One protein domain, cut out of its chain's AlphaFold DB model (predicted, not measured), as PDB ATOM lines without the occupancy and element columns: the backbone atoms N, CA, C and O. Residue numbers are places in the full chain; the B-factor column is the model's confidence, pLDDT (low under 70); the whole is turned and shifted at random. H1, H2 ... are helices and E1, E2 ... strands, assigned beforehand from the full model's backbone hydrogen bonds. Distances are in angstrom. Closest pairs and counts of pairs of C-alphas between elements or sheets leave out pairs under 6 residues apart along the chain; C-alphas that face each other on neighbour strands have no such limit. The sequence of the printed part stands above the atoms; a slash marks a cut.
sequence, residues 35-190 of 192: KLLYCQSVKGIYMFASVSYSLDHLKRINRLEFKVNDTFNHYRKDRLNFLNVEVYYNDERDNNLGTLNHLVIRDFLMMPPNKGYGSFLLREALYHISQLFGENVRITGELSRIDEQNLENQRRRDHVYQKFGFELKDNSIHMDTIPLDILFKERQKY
ATOM      1  N   LYS A  35     173.102 192.783  83.288       88.25
ATOM      2  CA  LYS A  35     172.550 192.202  84.512       88.25
ATOM      3  C   LYS A  35     173.401 192.579  85.717       88.25
ATOM      4  O   LYS A  35     174.622 192.425  85.690       88.25
ATOM      5  N   LEU A  36     172.762 193.044  86.786       88.88
ATOM      6  CA  LEU A  36     173.410 193.190  88.087       88.88
ATOM      7  C   LEU A  36     173.647 191.792  88.678       88.88
ATOM      8  O   LEU A  36     172.706 191.019  88.831       88.88
ATOM      9  N   LEU A  37     174.899 191.471  89.001       90.38
ATOM     10  CA  LEU A  37     175.281 190.189  89.598       90.38
ATOM     11  C   LEU A  37     175.266 190.251  91.118       90.38
ATOM     12  O   LEU A  37     174.757 189.353  91.784       90.38
ATOM     13  N   TYR A  38     175.868 191.305  91.668       89.81
ATOM     14  CA  TYR A  38     176.060 191.418  93.103       89.81
ATOM     15  C   TYR A  38     176.251 192.867  93.532       89.81
ATOM     16  O   TYR A  38     176.821 193.685  92.805       89.81
ATOM     17  N   CYS A  39     175.793 193.169  94.743       86.44
ATOM     18  CA  CYS A  39     175.935 194.461  95.393       86.44
ATOM     19  C   CYS A  39     176.527 194.241  96.786       86.44
ATOM     20  O   CYS A  39     176.009 193.429  97.552       86.44
ATOM     21  N   GLN A  40     177.588 194.975  97.121       84.62
ATOM     22  CA  GLN A  40     178.150 194.987  98.470       84.62
ATOM     23  C   GLN A  40     178.364 196.416  98.957       84.62
ATOM     24  O   GLN A  40     178.754 197.289  98.183       84.62
ATOM     25  N   SER A  41     178.153 196.654 100.251       79.81
ATOM     26  CA  SER A  41     178.487 197.928 100.891       79.81
ATOM     27  C   SER A  41     179.836 197.819 101.591       79.81
ATOM     28  O   SER A  41     180.058 196.916 102.393       79.81
ATOM     29  N   VAL A  42     180.747 198.747 101.307       75.88
ATOM     30  CA  VAL A  42     182.044 198.858 101.980       75.88
ATOM     31  C   VAL A  42     182.197 200.291 102.470       75.88
ATOM     32  O   VAL A  42     182.308 201.219 101.673       75.88
ATOM     33  N   LYS A  43     182.201 200.484 103.795       74.38
ATOM     34  CA  LYS A  43     182.311 201.812 104.437       74.38
ATOM     35  C   LYS A  43     181.257 202.819 103.932       74.38
ATOM     36  O   LYS A  43     181.561 203.992 103.739       74.38
ATOM     37  N   GLY A  44     180.029 202.352 103.691       70.19
ATOM     38  CA  GLY A  44     178.921 203.182 103.196       70.19
ATOM     39  C   GLY A  44     178.959 203.479 101.692       70.19
ATOM     40  O   GLY A  44     178.123 204.238 101.206       70.19
ATOM     41  N   ILE A  45     179.904 202.892 100.950       74.88
ATOM     42  CA  ILE A  45     179.953 202.936  99.487       74.88
ATOM     43  C   ILE A  45     179.406 201.622  98.950       74.88
ATOM     44  O   ILE A  45     179.914 200.558  99.302       74.88
ATOM     45  N   TYR A  46     178.416 201.694  98.064       78.94
ATOM     46  CA  TYR A  46     177.946 200.509  97.362       78.94
ATOM     47  C   TYR A  46     178.818 200.249  96.137       78.94
ATOM     48  O   TYR A  46     179.063 201.144  95.325       78.94
ATOM     49  N   MET A  47     179.290 199.013  96.040       84.06
ATOM     50  CA  MET A  47     179.997 198.465  94.897       84.06
ATOM     51  C   MET A  47     179.105 197.451  94.193       84.06
ATOM     52  O   MET A  47     178.517 196.581  94.839       84.06
ATOM     53  N   PHE A  48     179.067 197.532  92.871       86.62
ATOM     54  CA  PHE A  48     178.204 196.716  92.030       86.62
ATOM     55  C   PHE A  48     179.042 195.929  91.044       86.62
ATOM     56  O   PHE A  48     179.868 196.521  90.356       86.62
ATOM     57  N   ALA A  49     178.819 194.622  90.957       90.69
ATOM     58  CA  ALA A  49     179.305 193.800  89.860       90.69
ATOM     59  C   ALA A  49     178.157 193.583  88.880       90.69
ATOM     60  O   ALA A  49     177.036 193.275  89.286       90.69
ATOM     61  N   SER A  50     178.430 193.734  87.594       91.38
ATOM     62  CA  SER A  50     177.440 193.559  86.534       91.38
ATOM     63  C   SER A  50     178.052 192.852  85.336       91.38
ATOM     64  O   SER A  50     179.276 192.838  85.206       91.38
ATOM     65  N   VAL A  51     177.211 192.277  84.481       93.88
ATOM     66  CA  VAL A  51     177.629 191.551  83.279       93.88
ATOM     67  C   VAL A  51     176.744 191.884  82.085       93.88
ATOM     68  O   VAL A  51     175.526 191.993  82.217       93.88
ATOM     69  N   SER A  52     177.358 192.011  80.919       93.25
ATOM     70  CA  SER A  52     176.694 192.052  79.616       93.25
ATOM     71  C   SER A  52     177.177 190.872  78.770       93.25
ATOM     72  O   SER A  52     178.326 190.443  78.901       93.25
ATOM     73  N   TYR A  53     176.305 190.348  77.909       93.00
ATOM     74  CA  TYR A  53     176.597 189.183  77.068       93.00
ATOM     75  C   TYR A  53     176.533 189.565  75.599       93.00
ATOM     76  O   TYR A  53     175.679 190.348  75.191       93.00
ATOM     77  N   SER A  54     177.391 188.954  74.795       94.06
ATOM     78  CA  SER A  54     177.198 188.884  73.350       94.06
ATOM     79  C   SER A  54     176.942 187.439  72.952       94.06
ATOM     80  O   SER A  54     177.458 186.508  73.579       94.06
ATOM     81  N   LEU A  55     176.095 187.266  71.940       93.50
ATOM     82  CA  LEU A  55     175.760 185.961  71.397       93.50
ATOM     83  C   LEU A  55     176.396 185.793  70.014       93.50
ATOM     84  O   LEU A  55     176.499 186.758  69.256       93.50
ATOM     85  N   ASP A  56     176.805 184.573  69.683       89.62
ATOM     86  CA  ASP A  56     177.168 184.209  68.317       89.62
ATOM     87  C   ASP A  56     175.923 184.006  67.429       89.62
ATOM     88  O   ASP A  56     174.772 184.122  67.858       89.62
ATOM     89  N   HIS A  57     176.159 183.681  66.156       87.75
ATOM     90  CA  HIS A  57     175.110 183.391  65.176       87.75
ATOM     91  C   HIS A  57     174.240 182.168  65.536       87.75
ATOM     92  O   HIS A  57     173.114 182.064  65.053       87.75
ATOM     93  N   LEU A  58     174.729 181.278  66.408       88.75
ATOM     94  CA  LEU A  58     174.001 180.124  66.947       88.75
ATOM     95  C   LEU A  58     173.299 180.442  68.277       88.75
ATOM     96  O   LEU A  58     172.775 179.540  68.929       88.75
ATOM     97  N   LYS A  59     173.247 181.723  68.674       90.00
ATOM     98  CA  LYS A  59     172.654 182.213  69.928       90.00
ATOM     99  C   LYS A  59     173.353 181.692  71.194       90.00
ATOM    100  O   LYS A  59     172.747 181.689  72.265       90.00
ATOM    101  N   ARG A  60     174.619 181.280  71.101       91.38
ATOM    102  CA  ARG A  60     175.455 180.888  72.248       91.38
ATOM    103  C   ARG A  60     176.227 182.091  72.768       91.38
ATOM    104  O   ARG A  60     176.580 182.971  71.993       91.38
ATOM    105  N   ILE A  61     176.522 182.127  74.065       94.50
ATOM    106  CA  ILE A  61     177.337 183.200  74.649       94.50
ATOM    107  C   ILE A  61     178.751 183.097  74.079       94.50
ATOM    108  O   ILE A  61     179.436 182.127  74.362       94.50
ATOM    109  N   ASN A  62     179.206 184.095  73.325       94.75
ATOM    110  CA  ASN A  62     180.586 184.143  72.825       94.75
ATOM    111  C   ASN A  62     181.470 185.115  73.614       94.75
ATOM    112  O   ASN A  62     182.695 185.015  73.570       94.75
ATOM    113  N   ARG A  63     180.861 186.053  74.347       97.06
ATOM    114  CA  ARG A  63     181.577 187.044  75.146       97.06
ATOM    115  C   ARG A  63     180.786 187.458  76.377       97.06
ATOM    116  O   ARG A  63     179.570 187.643  76.325       97.06
ATOM    117  N   LEU A  64     181.525 187.665  77.458       97.25
ATOM    118  CA  LEU A  64     181.077 188.228  78.722       97.25
ATOM    119  C   LEU A  64     181.897 189.490  79.004       97.25
ATOM    120  O   LEU A  64     183.126 189.440  79.043       97.25
ATOM    121  N   GLU A  65     181.225 190.616  79.219       95.75
ATOM    122  CA  GLU A  65     181.848 191.832  79.747       95.75
ATOM    123  C   GLU A  65     181.352 192.048  81.173       95.75
ATOM    124  O   GLU A  65     180.181 192.357  81.391       95.75
ATOM    125  N   PHE A  66     182.248 191.914  82.145       95.06
ATOM    126  CA  PHE A  66     181.967 192.213  83.540       95.06
ATOM    127  C   PHE A  66     182.445 193.618  83.884       95.06
ATOM    128  O   PHE A  66     183.540 194.016  83.487       95.06
ATOM    129  N   LYS A  67     181.666 194.358  84.676       91.88
ATOM    130  CA  LYS A  67     182.046 195.690  85.170       91.88
ATOM    131  C   LYS A  67     181.836 195.838  86.658       91.88
ATOM    132  O   LYS A  67     180.864 195.309  87.202       91.88
ATOM    133  N   VAL A  68     182.719 196.620  87.278       88.50
ATOM    134  CA  VAL A  68     182.540 197.105  88.646       88.50
ATOM    135  C   VAL A  68     182.259 198.600  88.656       88.50
ATOM    136  O   VAL A  68     183.044 199.389  88.135       88.50
ATOM    137  N   ASN A  69     181.152 198.978  89.292       81.31
ATOM    138  CA  ASN A  69     180.748 200.370  89.461       81.31
ATOM    139  C   ASN A  69     180.641 200.719  90.950       81.31
ATOM    140  O   ASN A  69     180.336 199.858  91.777       81.31
ATOM    141  N   ASP A  70     180.872 201.989  91.287       76.56
ATOM    142  CA  ASP A  70     180.576 202.546  92.609       76.56
ATOM    143  C   ASP A  70     179.623 203.740  92.505       76.56
ATOM    144  O   ASP A  70     179.545 204.414  91.477       76.56
ATOM    145  N   THR A  71     178.897 204.021  93.587       65.88
ATOM    146  CA  THR A  71     177.895 205.100  93.649       65.88
ATOM    147  C   THR A  71     178.459 206.525  93.526       65.88
ATOM    148  O   THR A  71     177.689 207.471  93.674       65.88
ATOM    149  N   PHE A  72     179.770 206.734  93.310       55.56
ATOM    150  CA  PHE A  72     180.398 208.044  93.537       55.56
ATOM    151  C   PHE A  72     181.220 208.653  92.390       55.56
ATOM    152  O   PHE A  72     181.690 209.777  92.574       55.56
ATOM    153  N   ASN A  73     181.411 208.028  91.217       52.97
ATOM    154  CA  ASN A  73     181.992 208.772  90.078       52.97
ATOM    155  C   ASN A  73     181.821 208.099  88.699       52.97
ATOM    156  O   ASN A  73     182.577 207.190  88.359       52.97
ATOM    157  N   HIS A  74     180.888 208.581  87.871       53.97
ATOM    158  CA  HIS A  74     180.506 207.912  86.611       53.97
ATOM    159  C   HIS A  74     181.273 208.365  85.364       53.97
ATOM    160  O   HIS A  74     181.301 207.659  84.363       53.97
ATOM    161  N   TYR A  75     181.952 209.514  85.382       51.53
ATOM    162  CA  TYR A  75     182.414 210.091  84.110       51.53
ATOM    163  C   TYR A  75     183.637 209.401  83.478       51.53
ATOM    164  O   TYR A  75     183.897 209.603  82.294       51.53
ATOM    165  N   ARG A  76     184.398 208.585  84.226       48.66
ATOM    166  CA  ARG A  76     185.583 207.869  83.695       48.66
ATOM    167  C   ARG A  76     185.784 206.434  84.198       48.66
ATOM    168  O   ARG A  76     186.554 205.702  83.582       48.66
ATOM    169  N   LYS A  77     185.129 206.019  85.291       53.53
ATOM    170  CA  LYS A  77     185.386 204.717  85.934       53.53
ATOM    171  C   LYS A  77     184.838 203.535  85.130       53.53
ATOM    172  O   LYS A  77     185.526 202.527  85.022       53.53
ATOM    173  N   ASP A  78     183.687 203.690  84.482       57.50
ATOM    174  CA  ASP A  78     182.999 202.606  83.757       57.50
ATOM    175  C   ASP A  78     183.760 202.100  82.517       57.50
ATOM    176  O   ASP A  78     183.477 201.016  81.995       57.50
ATOM    177  N   ARG A  79     184.724 202.885  82.017       62.41
ATOM    178  CA  ARG A  79     185.593 202.497  80.892       62.41
ATOM    179  C   ARG A  79     186.872 201.791  81.327       62.41
ATOM    180  O   ARG A  79     187.530 201.212  80.478       62.41
ATOM    181  N   LEU A  80     187.248 201.873  82.604       74.19
ATOM    182  CA  LEU A  80     188.558 201.418  83.085       74.19
ATOM    183  C   LEU A  80     188.471 200.375  84.210       74.19
ATOM    184  O   LEU A  80     189.485 200.062  84.826       74.19
ATOM    185  N   ASN A  81     187.268 199.866  84.482       88.50
ATOM    186  CA  ASN A  81     186.974 198.897  85.535       88.50
ATOM    187  C   ASN A  81     186.150 197.736  84.973       88.50
ATOM    188  O   ASN A  81     184.938 197.644  85.193       88.50
ATOM    189  N   PHE A  82     186.809 196.872  84.206       92.81
ATOM    190  CA  PHE A  82     186.144 195.786  83.499       92.81
ATOM    191  C   PHE A  82     187.011 194.531  83.387       92.81
ATOM    192  O   PHE A  82     188.233 194.570  83.540       92.81
ATOM    193  N   LEU A  83     186.335 193.422  83.113       96.38
ATOM    194  CA  LEU A  83     186.909 192.128  82.781       96.38
ATOM    195  C   LEU A  83     186.189 191.604  81.533       96.38
ATOM    196  O   LEU A  83     184.970 191.438  81.555       96.38
ATOM    197  N   ASN A  84     186.935 191.353  80.459       97.06
ATOM    198  CA  ASN A  84     186.428 190.751  79.229       97.06
ATOM    199  C   ASN A  84     186.811 189.278  79.173       97.06
ATOM    200  O   ASN A  84     187.991 188.939  79.284       97.06
ATOM    201  N   VAL A  85     185.821 188.426  78.928       98.19
ATOM    202  CA  VAL A  85     186.011 186.988  78.758       98.19
ATOM    203  C   VAL A  85     185.376 186.548  77.447       98.19
ATOM    204  O   VAL A  85     184.205 186.829  77.198       98.19
ATOM    205  N   GLU A  86     186.143 185.864  76.609       98.06
ATOM    206  CA  GLU A  86     185.661 185.201  75.398       98.06
ATOM    207  C   GLU A  86     185.390 183.725  75.675       98.06
ATOM    208  O   GLU A  86     186.061 183.107  76.502       98.06
ATOM    209  N   VAL A  87     184.400 183.164  74.988       97.06
ATOM    210  CA  VAL A  87     183.955 181.779  75.157       97.06
ATOM    211  C   VAL A  87     184.163 181.035  73.844       97.06
ATOM    212  O   VAL A  87     183.674 181.465  72.798       97.06
ATOM    213  N   TYR A  88     184.877 179.914  73.906       94.88
ATOM    214  CA  TYR A  88     185.204 179.086  72.751       94.88
ATOM    215  C   TYR A  88     184.514 177.731  72.838       94.88
ATOM    216  O   TYR A  88     184.545 177.065  73.875       94.88
ATOM    217  N   TYR A  89     183.935 177.305  71.719       92.81
ATOM    218  CA  TYR A  89     183.234 176.035  71.574       92.81
ATOM    219  C   TYR A  89     183.978 175.115  70.602       92.81
ATOM    220  O   TYR A  89     184.625 175.577  69.663       92.81
ATOM    221  N   ASN A  90     183.881 173.809  70.831       87.75
ATOM    222  CA  ASN A  90     184.263 172.789  69.865       87.75
ATOM    223  C   ASN A  90     183.117 172.612  68.879       87.75
ATOM    224  O   ASN A  90     182.192 171.844  69.135       87.75
ATOM    225  N   ASP A  91     183.163 173.341  67.771       75.44
ATOM    226  CA  ASP A  91     182.196 173.155  66.697       75.44
ATOM    227  C   ASP A  91     182.574 171.894  65.910       75.44
ATOM    228  O   ASP A  91     183.557 171.868  65.167       75.44
ATOM    229  N   GLU A  92     181.810 170.818  66.103       60.53
ATOM    230  CA  GLU A  92     181.879 169.664  65.213       60.53
ATOM    231  C   GLU A  92     181.299 170.057  63.847       60.53
ATOM    232  O   GLU A  92     180.314 170.794  63.749       60.53
ATOM    233  N   ARG A  93     181.938 169.590  62.770       55.59
ATOM    234  CA  ARG A  93     181.437 169.761  61.403       55.59
ATOM    235  C   ARG A  93     180.122 168.989  61.268       55.59
ATOM    236  O   ARG A  93     180.182 167.799  61.010       55.59
ATOM    237  N   ASP A  94     179.001 169.664  61.517       52.97
ATOM    238  CA  ASP A  94     177.623 169.386  61.071       52.97
ATOM    239  C   ASP A  94     176.627 169.752  62.176       52.97
ATOM    240  O   ASP A  94     176.400 168.952  63.074       52.97
ATOM    241  N   ASN A  95     176.019 170.945  62.087       53.88
ATOM    242  CA  ASN A  95     174.744 171.377  62.702       53.88
ATOM    243  C   ASN A  95     174.442 171.048  64.186       53.88
ATOM    244  O   ASN A  95     173.353 171.369  64.664       53.88
ATOM    245  N   ASN A  96     175.378 170.481  64.936       59.28
ATOM    246  CA  ASN A  96     175.272 170.224  66.357       59.28
ATOM    247  C   ASN A  96     175.849 171.416  67.114       59.28
ATOM    248  O   ASN A  96     176.903 171.949  66.769       59.28
ATOM    249  N   LEU A  97     175.142 171.842  68.161       67.19
ATOM    250  CA  LEU A  97     175.652 172.854  69.079       67.19
ATOM    251  C   LEU A  97     176.942 172.320  69.711       67.19
ATOM    252  O   LEU A  97     176.902 171.393  70.516       67.19
ATOM    253  N   GLY A  98     178.073 172.908  69.316       74.81
ATOM    254  CA  GLY A  98     179.386 172.546  69.829       74.81
ATOM    255  C   GLY A  98     179.459 172.649  71.350       74.81
ATOM    256  O   GLY A  98     178.843 173.533  71.957       74.81
ATOM    257  N   THR A  99     180.209 171.744  71.974       86.44
ATOM    258  CA  THR A  99     180.418 171.750  73.427       86.44
ATOM    259  C   THR A  99     181.379 172.862  73.823       86.44
ATOM    260  O   THR A  99     182.236 173.274  73.040       86.44
ATOM    261  N   LEU A 100     181.236 173.389  75.040       91.94
ATOM    262  CA  LEU A 100     182.188 174.361  75.574       91.94
ATOM    263  C   LEU A 100     183.597 173.750  75.581       91.94
ATOM    264  O   LEU A 100     183.792 172.661  76.112       91.94
ATOM    265  N   ASN A 101     184.568 174.464  75.014       93.50
ATOM    266  CA  ASN A 101     185.976 174.080  75.053       93.50
ATOM    267  C   ASN A 101     186.687 174.793  76.212       93.50
ATOM    268  O   ASN A 101     187.161 174.146  77.144       93.50
ATOM    269  N   HIS A 102     186.752 176.125  76.165       96.50
ATOM    270  CA  HIS A 102     187.420 176.936  77.183       96.50
ATOM    271  C   HIS A 102     186.952 178.395  77.134       96.50
ATOM    272  O   HIS A 102     186.305 178.834  76.181       96.50
ATOM    273  N   LEU A 103     187.309 179.155  78.166       98.25
ATOM    274  CA  LEU A 103     187.148 180.601  78.232       98.25
ATOM    275  C   LEU A 103     188.518 181.282  78.220       98.25
ATOM    276  O   LEU A 103     189.488 180.749  78.758       98.25
ATOM    277  N   VAL A 104     188.585 182.483  77.647       98.25
ATOM    278  CA  VAL A 104     189.804 183.297  77.590       98.25
ATOM    279  C   VAL A 104     189.543 184.668  78.198       98.25
ATOM    280  O   VAL A 104     188.736 185.438  77.684       98.25
ATOM    281  N   ILE A 105     190.259 185.004  79.268       98.00
ATOM    282  CA  ILE A 105     190.344 186.366  79.791       98.00
ATOM    283  C   ILE A 105     191.204 187.181  78.823       98.00
ATOM    284  O   ILE A 105     192.399 186.927  78.676       98.00
ATOM    285  N   ARG A 106     190.581 188.152  78.151       95.94
ATOM    286  CA  ARG A 106     191.251 189.037  77.184       95.94
ATOM    287  C   ARG A 106     191.794 190.293  77.827       95.94
ATOM    288  O   ARG A 106     192.947 190.646  77.621       95.94
ATOM    289  N   ASP A 107     190.959 190.929  78.635       93.44
ATOM    290  CA  ASP A 107     191.299 192.169  79.311       93.44
ATOM    291  C   ASP A 107     190.839 192.097  80.753       93.44
ATOM    292  O   ASP A 107     189.709 191.693  81.031       93.44
ATOM    293  N   PHE A 108     191.679 192.580  81.661       93.94
ATOM    294  CA  PHE A 108     191.298 192.789  83.046       93.94
ATOM    295  C   PHE A 108     191.919 194.085  83.557       93.94
ATOM    296  O   PHE A 108     193.094 194.134  83.921       93.94
ATOM    297  N   LEU A 109     191.123 195.154  83.562       90.94
ATOM    298  CA  LEU A 109     191.589 196.501  83.873       90.94
ATOM    299  C   LEU A 109     190.869 197.056  85.097       90.94
ATOM    300  O   LEU A 109     189.643 196.999  85.181       90.94
ATOM    301  N   MET A 110     191.646 197.604  86.034       88.62
ATOM    302  CA  MET A 110     191.151 198.188  87.281       88.62
ATOM    303  C   MET A 110     191.825 199.525  87.571       88.62
ATOM    304  O   MET A 110     193.037 199.580  87.782       88.62
ATOM    305  N   MET A 111     191.029 200.589  87.652       83.12
ATOM    306  CA  MET A 111     191.479 201.949  87.931       83.12
ATOM    307  C   MET A 111     190.562 202.670  88.938       83.12
ATOM    308  O   MET A 111     189.358 202.817  88.701       83.12
ATOM    309  N   PRO A 112     191.115 203.228  90.033       79.44
ATOM    310  CA  PRO A 112     192.519 203.161  90.451       79.44
ATOM    311  C   PRO A 112     192.895 201.790  91.062       79.44
ATOM    312  O   PRO A 112     192.018 201.084  91.572       79.44
ATOM    313  N   PRO A 113     194.191 201.417  91.072       81.06
ATOM    314  CA  PRO A 113     194.650 200.180  91.701       81.06
ATOM    315  C   PRO A 113     194.463 200.196  93.231       81.06
ATOM    316  O   PRO A 113     194.225 201.235  93.850       81.06
ATOM    317  N   ASN A 114     194.593 199.020  93.860       78.88
ATOM    318  CA  ASN A 114     194.617 198.835  95.321       78.88
ATOM    319  C   ASN A 114     193.351 199.296  96.079       78.88
ATOM    320  O   ASN A 114     193.406 199.665  97.249       78.88
ATOM    321  N   LYS A 115     192.182 199.230  95.430       82.38
ATOM    322  CA  LYS A 115     190.865 199.463  96.062       82.38
ATOM    323  C   LYS A 115     190.043 198.194  96.301       82.38
ATOM    324  O   LYS A 115     188.906 198.275  96.749       82.38
ATOM    325  N   GLY A 116     190.595 197.022  95.984       86.38
ATOM    326  CA  GLY A 116     189.884 195.741  96.075       86.38
ATOM    327  C   GLY A 116     188.909 195.469  94.922       86.38
ATOM    328  O   GLY A 116     188.329 194.390  94.877       86.38
ATOM    329  N   TYR A 117     188.770 196.392  93.963       87.88
ATOM    330  CA  TYR A 117     187.871 196.266  92.807       87.88
ATOM    331  C   TYR A 117     188.174 195.048  91.938       87.88
ATOM    332  O   TYR A 117     187.253 194.320  91.591       87.88
ATOM    333  N   GLY A 118     189.453 194.775  91.661       91.81
ATOM    334  CA  GLY A 118     189.847 193.596  90.889       91.81
ATOM    335  C   GLY A 118     189.450 192.300  91.586       91.81
ATOM    336  O   GLY A 118     188.782 191.461  90.995       91.81
ATOM    337  N   SER A 119     189.775 192.161  92.875       93.56
ATOM    338  CA  SER A 119     189.381 190.964  93.621       93.56
ATOM    339  C   SER A 119     187.868 190.810  93.732       93.56
ATOM    340  O   SER A 119     187.367 189.697  93.659       93.56
ATOM    341  N   PHE A 120     187.143 191.916  93.907       92.88
ATOM    342  CA  PHE A 120     185.688 191.907  93.912       92.88
ATOM    343  C   PHE A 120     185.128 191.442  92.565       92.88
ATOM    344  O   PHE A 120     184.355 190.491  92.533       92.88
ATOM    345  N   LEU A 121     185.548 192.062  91.458       94.62
ATOM    346  CA  LEU A 121     185.013 191.745  90.138       94.62
ATOM    347  C   LEU A 121     185.349 190.315  89.719       94.62
ATOM    348  O   LEU A 121     184.461 189.611  89.258       94.62
ATOM    349  N   LEU A 122     186.595 189.870  89.920       97.06
ATOM    350  CA  LEU A 122     187.011 188.520  89.545       97.06
ATOM    351  C   LEU A 122     186.249 187.454  90.343       97.06
ATOM    352  O   LEU A 122     185.797 186.475  89.761       97.06
ATOM    353  N   ARG A 123     186.016 187.673  91.646       96.44
ATOM    354  CA  ARG A 123     185.195 186.775  92.477       96.44
ATOM    355  C   ARG A 123     183.784 186.614  91.917       96.44
ATOM    356  O   ARG A 123     183.297 185.496  91.775       96.44
ATOM    357  N   GLU A 124     183.124 187.734  91.635       96.56
ATOM    358  CA  GLU A 124     181.742 187.738  91.144       96.56
ATOM    359  C   GLU A 124     181.642 187.198  89.712       96.56
ATOM    360  O   GLU A 124     180.696 186.480  89.396       96.56
ATOM    361  N   ALA A 125     182.642 187.474  88.871       97.56
ATOM    362  CA  ALA A 125     182.724 186.938  87.521       97.56
ATOM    363  C   ALA A 125     182.900 185.416  87.520       97.56
ATOM    364  O   ALA A 125     182.138 184.729  86.850       97.56
ATOM    365  N   LEU A 126     183.837 184.877  88.309       98.25
ATOM    366  CA  LEU A 126     184.053 183.430  88.415       98.25
ATOM    367  C   LEU A 126     182.816 182.706  88.946       98.25
ATOM    368  O   LEU A 126     182.413 181.693  88.386       98.25
ATOM    369  N   TYR A 127     182.169 183.255  89.977       97.44
ATOM    370  CA  TYR A 127     180.928 182.681  90.493       97.44
ATOM    371  C   TYR A 127     179.817 182.681  89.439       97.44
ATOM    372  O   TYR A 127     179.030 181.748  89.346       97.44
ATOM    373  N   HIS A 128     179.736 183.731  88.626       97.38
ATOM    374  CA  HIS A 128     178.743 183.780  87.568       97.38
ATOM    375  C   HIS A 128     179.067 182.823  86.411       97.38
ATOM    376  O   HIS A 128     178.177 182.149  85.899       97.38
ATOM    377  N   ILE A 129     180.340 182.712  86.028       97.81
ATOM    378  CA  ILE A 129     180.813 181.745  85.030       97.81
ATOM    379  C   ILE A 129     180.486 180.321  85.488       97.81
ATOM    380  O   ILE A 129     179.957 179.550  84.691       97.81
ATOM    381  N   SER A 130     180.692 179.988  86.766       97.31
ATOM    382  CA  SER A 130     180.370 178.652  87.279       97.31
ATOM    383  C   SER A 130     178.874 178.332  87.216       97.31
ATOM    384  O   SER A 130     178.499 177.183  87.008       97.31
ATOM    385  N   GLN A 131     178.004 179.335  87.361       96.19
ATOM    386  CA  GLN A 131     176.555 179.165  87.199       96.19
ATOM    387  C   GLN A 131     176.143 178.918  85.743       96.19
ATOM    388  O   GLN A 131     175.140 178.250  85.504       96.19
ATOM    389  N   LEU A 132     176.880 179.477  84.780       95.38
ATOM    390  CA  LEU A 132     176.576 179.353  83.354       95.38
ATOM    391  C   LEU A 132     177.160 178.086  82.728       95.38
ATOM    392  O   LEU A 132     176.514 177.466  81.888       95.38
ATOM    393  N   PHE A 133     178.386 177.730  83.111       95.25
ATOM    394  CA  PHE A 133     179.195 176.724  82.421       95.25
ATOM    395  C   PHE A 133     179.606 175.548  83.314       95.25
ATOM    396  O   PHE A 133     180.195 174.590  82.821       95.25
ATOM    397  N   GLY A 134     179.281 175.595  84.608       95.31
ATOM    398  CA  GLY A 134     179.761 174.640  85.600       95.31
ATOM    399  C   GLY A 134     181.131 175.010  86.174       95.31
ATOM    400  O   GLY A 134     181.803 175.937  85.725       95.31
ATOM    401  N   GLU A 135     181.536 174.288  87.217       96.25
ATOM    402  CA  GLU A 135     182.791 174.539  87.941       96.25
ATOM    403  C   GLU A 135     184.019 174.009  87.194       96.25
ATOM    404  O   GLU A 135     185.084 174.617  87.254       96.25
ATOM    405  N   ASN A 136     183.862 172.893  86.476       96.06
ATOM    406  CA  ASN A 136     184.921 172.237  85.711       96.06
ATOM    407  C   ASN A 136     185.039 172.879  84.333       96.06
ATOM    408  O   ASN A 136     184.599 172.321  83.327       96.06
ATOM    409  N   VAL A 137     185.587 174.087  84.312       94.94
ATOM    410  CA  VAL A 137     185.745 174.871  83.101       94.94
ATOM    411  C   VAL A 137     187.163 175.400  82.992       94.94
ATOM    412  O   VAL A 137     187.701 176.004  83.920       94.94
ATOM    413  N   ARG A 138     187.756 175.197  81.816       97.69
ATOM    414  CA  ARG A 138     189.090 175.695  81.507       97.69
ATOM    415  C   ARG A 138     189.037 177.190  81.214       97.69
ATOM    416  O   ARG A 138     188.372 177.611  80.270       97.69
ATOM    417  N   ILE A 139     189.767 177.981  81.991       98.19
ATOM    418  CA  ILE A 139     189.927 179.426  81.831       98.19
ATOM    419  C   ILE A 139     191.409 179.729  81.624       98.19
ATOM    420  O   ILE A 139     192.259 179.327  82.419       98.19
ATOM    421  N   THR A 140     191.724 180.460  80.562       98.06
ATOM    422  CA  THR A 140     193.087 180.900  80.251       98.06
ATOM    423  C   THR A 140     193.145 182.407  80.019       98.06
ATOM    424  O   THR A 140     192.120 183.083  79.982       98.06
ATOM    425  N   GLY A 141     194.344 182.962  79.878       97.00
ATOM    426  CA  GLY A 141     194.545 184.355  79.487       97.00
ATOM    427  C   GLY A 141     196.027 184.688  79.397       97.00
ATOM    428  O   GLY A 141     196.844 184.068  80.075       97.00
ATOM    429  N   GLU A 142     196.388 185.654  78.563       95.69
ATOM    430  CA  GLU A 142     197.767 186.143  78.491       95.69
ATOM    431  C   GLU A 142     198.011 187.201  79.573       95.69
ATOM    432  O   GLU A 142     197.150 188.040  79.856       95.69
ATOM    433  N   LEU A 143     199.197 187.186  80.181       92.38
ATOM    434  CA  LEU A 143     199.596 188.247  81.098       92.38
ATOM    435  C   LEU A 143     199.886 189.530  80.313       92.38
ATOM    436  O   LEU A 143     200.577 189.537  79.290       92.38
ATOM    437  N   SER A 144     199.358 190.644  80.819       86.44
ATOM    438  CA  SER A 144     199.531 191.959  80.210       86.44
ATOM    439  C   SER A 144     201.001 192.368  80.174       86.44
ATOM    440  O   SER A 144     201.646 192.489  81.218       86.44
ATOM    441  N   ARG A 145     201.494 192.721  78.981       86.44
ATOM    442  CA  ARG A 145     202.840 193.290  78.792       86.44
ATOM    443  C   ARG A 145     203.078 194.548  79.631       86.44
ATOM    444  O   ARG A 145     204.215 194.824  79.988       86.44
ATOM    445  N   ILE A 146     202.027 195.317  79.924       84.31
ATOM    446  CA  ILE A 146     202.126 196.537  80.736       84.31
ATOM    447  C   ILE A 146     202.400 196.176  82.197       84.31
ATOM    448  O   ILE A 146     203.235 196.811  82.841       84.31
ATOM    449  N   ASP A 147     201.718 195.156  82.724       81.56
ATOM    450  CA  ASP A 147     201.978 194.702  84.088       81.56
ATOM    451  C   ASP A 147     203.382 194.089  84.183       81.56
ATOM    452  O   ASP A 147     204.090 194.368  85.145       81.56
ATOM    453  N   GLU A 148     203.834 193.364  83.151       85.50
ATOM    454  CA  GLU A 148     205.180 192.773  83.084       85.50
ATOM    455  C   GLU A 148     206.330 193.795  83.127       85.50
ATOM    456  O   GLU A 148     207.449 193.442  83.486       85.50
ATOM    457  N   GLN A 149     206.089 195.070  82.824       87.75
ATOM    458  CA  GLN A 149     207.132 196.104  82.868       87.75
ATOM    459  C   GLN A 149     207.440 196.613  84.284       87.75
ATOM    460  O   GLN A 149     208.427 197.325  84.474       87.75
ATOM    461  N   ASN A 150     206.609 196.297  85.285       91.06
ATOM    462  CA  ASN A 150     206.747 196.831  86.637       91.06
ATOM    463  C   ASN A 150     206.464 195.760  87.702       91.06
ATOM    464  O   ASN A 150     205.357 195.237  87.796       91.06
ATOM    465  N   LEU A 151     207.441 195.507  88.578       91.25
ATOM    466  CA  LEU A 151     207.360 194.478  89.620       91.25
ATOM    467  C   LEU A 151     206.186 194.667  90.601       91.25
ATOM    468  O   LEU A 151     205.615 193.688  91.077       91.25
ATOM    469  N   GLU A 152     205.807 195.904  90.923       90.69
ATOM    470  CA  GLU A 152     204.641 196.178  91.770       90.69
ATOM    471  C   GLU A 152     203.339 195.794  91.055       90.69
ATOM    472  O   GLU A 152     202.450 195.189  91.660       90.69
ATOM    473  N   ASN A 153     203.243 196.083  89.754       89.44
ATOM    474  CA  ASN A 153     202.101 195.684  88.937       89.44
ATOM    475  C   ASN A 153     202.010 194.166  88.793       89.44
ATOM    476  O   ASN A 153     200.928 193.621  89.018       89.44
ATOM    477  N   GLN A 154     203.135 193.496  88.515       91.38
ATOM    478  CA  GLN A 154     203.220 192.034  88.486       91.38
ATOM    479  C   GLN A 154     202.714 191.442  89.803       91.38
ATOM    480  O   GLN A 154     201.735 190.704  89.811       91.38
ATOM    481  N   ARG A 155     203.281 191.857  90.946       91.81
ATOM    482  CA  ARG A 155     202.877 191.356  92.272       91.81
ATOM    483  C   ARG A 155     201.396 191.572  92.557       91.81
ATOM    484  O   ARG A 155     200.735 190.681  93.084       91.81
ATOM    485  N   ARG A 156     200.859 192.752  92.224       90.94
ATOM    486  CA  ARG A 156     199.437 193.075  92.410       90.94
ATOM    487  C   ARG A 156     198.546 192.165  91.568       90.94
ATOM    488  O   ARG A 156     197.538 191.674  92.073       90.94
ATOM    489  N   ARG A 157     198.889 191.977  90.296       92.38
ATOM    490  CA  ARG A 157     198.161 191.119  89.358       92.38
ATOM    491  C   ARG A 157     198.232 189.653  89.789       92.38
ATOM    492  O   ARG A 157     197.186 189.020  89.911       92.38
ATOM    493  N   ASP A 158     199.427 189.146  90.075       94.62
ATOM    494  CA  ASP A 158     199.666 187.758  90.481       94.62
ATOM    495  C   ASP A 158     198.897 187.439  91.754       94.62
ATOM    496  O   ASP A 158     198.159 186.460  91.802       94.62
ATOM    497  N   HIS A 159     198.960 188.331  92.747       93.94
ATOM    498  CA  HIS A 159     198.185 188.198  93.973       93.94
ATOM    499  C   HIS A 159     196.679 188.082  93.695       93.94
ATOM    500  O   HIS A 159     196.001 187.290  94.344       93.94
ATOM    501  N   VAL A 160     196.125 188.857  92.753       94.88
ATOM    502  CA  VAL A 160     194.694 188.765  92.416       94.88
ATOM    503  C   VAL A 160     194.361 187.412  91.792       94.88
ATOM    504  O   VAL A 160     193.392 186.798  92.227       94.88
ATOM    505  N   TYR A 161     195.142 186.939  90.823       96.81
ATOM    506  CA  TYR A 161     194.891 185.660  90.154       96.81
ATOM    507  C   TYR A 161     195.108 184.460  91.090       96.81
ATOM    508  O   TYR A 161     194.200 183.646  91.266       96.81
ATOM    509  N   GLN A 162     196.251 184.392  91.773       96.75
ATOM    510  CA  GLN A 162     196.588 183.301  92.697       96.75
ATOM    511  C   GLN A 162     195.584 183.187  93.843       96.75
ATOM    512  O   GLN A 162     195.206 182.085  94.234       96.75
ATOM    513  N   LYS A 163     195.089 184.323  94.352       95.88
ATOM    514  CA  LYS A 163     194.054 184.349  95.392       95.88
ATOM    515  C   LYS A 163     192.801 183.561  95.005       95.88
ATOM    516  O   LYS A 163     192.135 183.039  95.893       95.88
ATOM    517  N   PHE A 164     192.470 183.493  93.717       97.06
ATOM    518  CA  PHE A 164     191.312 182.756  93.214       97.06
ATOM    519  C   PHE A 164     191.679 181.430  92.550       97.06
ATOM    520  O   PHE A 164     190.828 180.859  91.886       97.06
ATOM    521  N   GLY A 165     192.896 180.920  92.761       96.38
ATOM    522  CA  GLY A 165     193.299 179.586  92.315       96.38
ATOM    523  C   GLY A 165     193.814 179.506  90.879       96.38
ATOM    524  O   GLY A 165     193.904 178.409  90.345       96.38
ATOM    525  N   PHE A 166     194.150 180.633  90.246       97.94
ATOM    526  CA  PHE A 166     194.851 180.596  88.962       97.94
ATOM    527  C   PHE A 166     196.323 180.221  89.149       97.94
ATOM    528  O   PHE A 166     197.013 180.759  90.021       97.94
ATOM    529  N   GLU A 167     196.814 179.377  88.254       97.50
ATOM    530  CA  GLU A 167     198.233 179.126  88.049       97.50
ATOM    531  C   GLU A 167     198.802 180.147  87.062       97.50
ATOM    532  O   GLU A 167     198.146 180.506  86.082       97.50
ATOM    533  N   LEU A 168     200.027 180.615  87.310       95.38
ATOM    534  CA  LEU A 168     200.749 181.505  86.406       95.38
ATOM    535  C   LEU A 168     201.957 180.763  85.849       95.38
ATOM    536  O   LEU A 168     202.840 180.360  86.609       95.38
ATOM    537  N   LYS A 169     201.995 180.583  84.532       91.19
ATOM    538  CA  LYS A 169     203.065 179.864  83.839       91.19
ATOM    539  C   LYS A 169     203.233 180.428  82.435       91.19
ATOM    540  O   LYS A 169     202.245 180.791  81.815       91.19
ATOM    541  N   ASP A 170     204.469 180.509  81.946       87.94
ATOM    542  CA  ASP A 170     204.782 180.841  80.546       87.94
ATOM    543  C   ASP A 170     204.097 182.126  80.025       87.94
ATOM    544  O   ASP A 170     203.652 182.201  78.884       87.94
ATOM    545  N   ASN A 171     204.034 183.165  80.868       90.12
ATOM    546  CA  ASN A 171     203.369 184.443  80.578       90.12
ATOM    547  C   ASN A 171     201.841 184.341  80.361       90.12
ATOM    548  O   ASN A 171     201.231 185.191  79.709       90.12
ATOM    549  N   SER A 172     201.205 183.332  80.952       94.94
ATOM    550  CA  SER A 172     199.757 183.142  80.937       94.94
ATOM    551  C   SER A 172     199.205 182.709  82.293       94.94
ATOM    552  O   SER A 172     199.924 182.244  83.179       94.94
ATOM    553  N   ILE A 173     197.897 182.907  82.455       97.06
ATOM    554  CA  ILE A 173     197.104 182.369  83.559       97.06
ATOM    555  C   ILE A 173     196.345 181.131  83.098       97.06
ATOM    556  O   ILE A 173     195.879 181.072  81.954       97.06
ATOM    557  N   HIS A 174     196.165 180.180  84.008       97.69
ATOM    558  CA  HIS A 174     195.409 178.957  83.767       97.69
ATOM    559  C   HIS A 174     194.596 178.558  84.997       97.69
ATOM    560  O   HIS A 174     195.033 178.738  86.132       97.69
ATOM    561  N   MET A 175     193.405 178.018  84.762       97.50
ATOM    562  CA  MET A 175     192.536 177.414  85.766       97.50
ATOM    563  C   MET A 175     191.669 176.365  85.078       97.50
ATOM    564  O   MET A 175     191.062 176.673  84.057       97.50
ATOM    565  N   ASP A 176     191.577 175.164  85.641       96.88
ATOM    566  CA  ASP A 176     190.728 174.087  85.102       96.88
ATOM    567  C   ASP A 176     189.463 173.838  85.944       96.88
ATOM    568  O   ASP A 176     188.496 173.233  85.476       96.88
ATOM    569  N   THR A 177     189.449 174.333  87.185       97.31
ATOM    570  CA  THR A 177     188.304 174.230  88.093       97.31
ATOM    571  C   THR A 177     188.144 175.516  88.890       97.31
ATOM    572  O   THR A 177     189.090 175.982  89.523       97.31
ATOM    573  N   ILE A 178     186.935 176.078  88.894       97.75
ATOM    574  CA  ILE A 178     186.603 177.271  89.675       97.75
ATOM    575  C   ILE A 178     186.466 176.883  91.160       97.75
ATOM    576  O   ILE A 178     185.568 176.114  91.504       97.75
ATOM    577  N   PRO A 179     187.281 177.443  92.075       96.69
ATOM    578  CA  PRO A 179     187.269 177.040  93.480       96.69
ATOM    579  C   PRO A 179     186.146 177.738  94.259       96.69
ATOM    580  O   PRO A 179     186.354 178.770  94.908       96.69
ATOM    581  N   LEU A 180     184.925 177.193  94.200       96.62
ATOM    582  CA  LEU A 180     183.749 177.810  94.831       96.62
ATOM    583  C   LEU A 180     183.912 178.050  96.336       96.62
ATOM    584  O   LEU A 180     183.424 179.058  96.851       96.62
ATOM    585  N   ASP A 181     184.617 177.174  97.052       95.88
ATOM    586  CA  ASP A 181     184.857 177.332  98.487       95.88
ATOM    587  C   ASP A 181     185.667 178.608  98.793       95.88
ATOM    588  O   ASP A 181     185.348 179.335  99.741       95.88
ATOM    589  N   ILE A 182     186.661 178.929  97.957       95.88
ATOM    590  CA  ILE A 182     187.443 180.166  98.038       95.88
ATOM    591  C   ILE A 182     186.538 181.369  97.758       95.88
ATOM    592  O   ILE A 182     186.565 182.348  98.514       95.88
ATOM    593  N   LEU A 183     185.688 181.295  96.726       95.25
ATOM    594  CA  LEU A 183     184.760 182.381  96.383       95.25
ATOM    595  C   LEU A 183     183.790 182.683  97.534       95.25
ATOM    596  O   LEU A 183     183.585 183.850  97.887       95.25
ATOM    597  N   PHE A 184     183.226 181.647  98.161       93.56
ATOM    598  CA  PHE A 184     182.307 181.797  99.288       93.56
ATOM    599  C   PHE A 184     182.996 182.358 100.533       93.56
ATOM    600  O   PHE A 184     182.475 183.303 101.135       93.56
ATOM    601  N   LYS A 185     184.184 181.850 100.890       93.25
ATOM    602  CA  LYS A 185     184.995 182.395 101.994       93.25
ATOM    603  C   LYS A 185     185.288 183.881 101.781       93.25
ATOM    604  O   LYS A 185     185.188 184.678 102.713       93.25
ATOM    605  N   GLU A 186     185.601 184.285 100.550       91.38
ATOM    606  CA  GLU A 186     185.846 185.688 100.211       91.38
ATOM    607  C   GLU A 186     184.586 186.561 100.258       91.38
ATOM    608  O   GLU A 186     184.686 187.727 100.640       91.38
ATOM    609  N   ARG A 187     183.401 186.045  99.905       89.38
ATOM    610  CA  ARG A 187     182.131 186.779 100.087       89.38
ATOM    611  C   ARG A 187     181.803 186.993 101.566       89.38
ATOM    612  O   ARG A 187     181.439 188.100 101.955       89.38
ATOM    613  N   GLN A 188     181.996 185.976 102.405       88.62
ATOM    614  CA  GLN A 188     181.673 186.039 103.838       88.62
ATOM    615  C   GLN A 188     182.440 187.126 104.606       88.62
ATOM    616  O   GLN A 188     181.938 187.632 105.607       88.62
ATOM    617  N   LYS A 189     183.625 187.538 104.136       85.75
ATOM    618  CA  LYS A 189     184.407 188.629 104.748       85.75
ATOM    619  C   LYS A 189     183.673 189.975 104.771       85.75
ATOM    620  O   LYS A 189     184.006 190.809 105.608       85.75
ATOM    621  N   TYR A 190     182.708 190.180 103.875       76.25
ATOM    622  CA  TYR A 190     182.031 191.464 103.668       76.25
ATOM    623  C   TYR A 190     180.544 191.451 104.044       76.25
ATOM    624  O   TYR A 190     179.913 192.502 104.017       76.25
TER     625      TYR A 190
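This is residues 35 to 190 of the 192 residues of an uncharacterized protein of Streptococcus anginosus (UniProt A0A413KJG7). A twisted sheet, curled like part of a barrel, wraps round one helix, H1; five long antiparallel strands, E1 to E5, make most of it, and three short strands, E6, E8 and E7, continue it beyond E5. H4 packs on H1 but is not on the sheet, while H3 packs on the short strands E8 and E7, on the same face as H1, and the four-residue H2 meets H3 at a corner. The 156 printed residues include four named helices and eight named strands, along the chain E1 E2 E3 E4 E5 H1 E6 H2 H3 E7 E8 H4. The sheet runs E1 E2 E3 E4 E5 E6 E8 E7 and is mixed, and the class is mixed, helices and strands. The whole is compact, with a radius of gyration of the C-alphas of 16.0 A, and elongated, spanning 53 by 34 by 32 A.

E1, residues 35 to 42, E2, 45 to 55, E3, 61 to 70, E4, 82 to 90, and E5, 99 to 109, form a meander, each strand the antiparallel neighbour of the one before. In the hairpin E1 and E2, N 37 and O 49 are 2.8 A apart, within hydrogen-bond range. Within range too are N 50 and O 67 of E2 and E3, at 2.9 A, N 64 and O 85 of E3 and E4, at 2.8 A, and N 104 and O 86 of E4 and E5, at 2.8 A. E5, then H1, residues 117 to 133, then E6, residues 139 to 142, form a strand-helix-strand unit, two parallel neighbour strands with a helix between, and its crossover is right-handed; N 140 and O 103 are 2.9 A apart. The sheet curls round H1, whose closest C-alphas to E3 are those of Leu 121 and Val 68, 6.1 A apart. H2, residues 145 to 148, and H3, residues 151 to 163, touch only at the corner, the closest C-alphas being those of Asp 147 and Asn 153, 4.9 A apart. E6, H2 and H3, and E7, residues 167 to 169, form a split unit with a right-handed crossover, with E8, residues 172 to 175, between the two strands in the sheet. E8 is antiparallel to E6, with N 175 and O 139 at 2.9 A, and forms a hairpin with E7, with N 167 and O 174 at 2.8 A. H1 and H3 on one face of the sheet give two layers. H3 has a height of 6.2 A over the sheet, lies only just over E8, with 3 of its 13 C-alphas, and runs along the strands. H1 and H3 are close but not clearly touching, Ser 119 and Val 160 having C-alphas 5.9 A apart. H4, residues 180 to 188, touches residues 123 to 127 of H1 at a steep tilt of 45 degrees, opposite ways; the closest C-alphas, of Arg 123 and Leu 183, are 5.9 A apart. Every O i to N i+4 pair is within hydrogen-bond range in H1, H3 and H4; H2 is too short for one.

E1 begins at C-alpha 35, (172.550, 192.202, 84.512). E2 is 33.1 A from first to last C-alpha, E5 29.1 A, E4 26.8 A, E3 26.6 A and E1 21.0 A. H1, 23.8 A long, begins at C-alpha 117, (187.871, 196.266, 92.807). H3 is 17.7 A long, and H4, 12.4 A, ends at C-alpha 188, (181.673, 186.039, 103.838).

The two C-alphas farthest apart, those of Lys 43 and Asp 94, are 54.4 A apart. The printed part has no cut. The link from E3 to E4, 11 residues, is long. The mean pLDDT of the printed part is 88.0, and residues 71 to 79 and 92 to 97 are under 70.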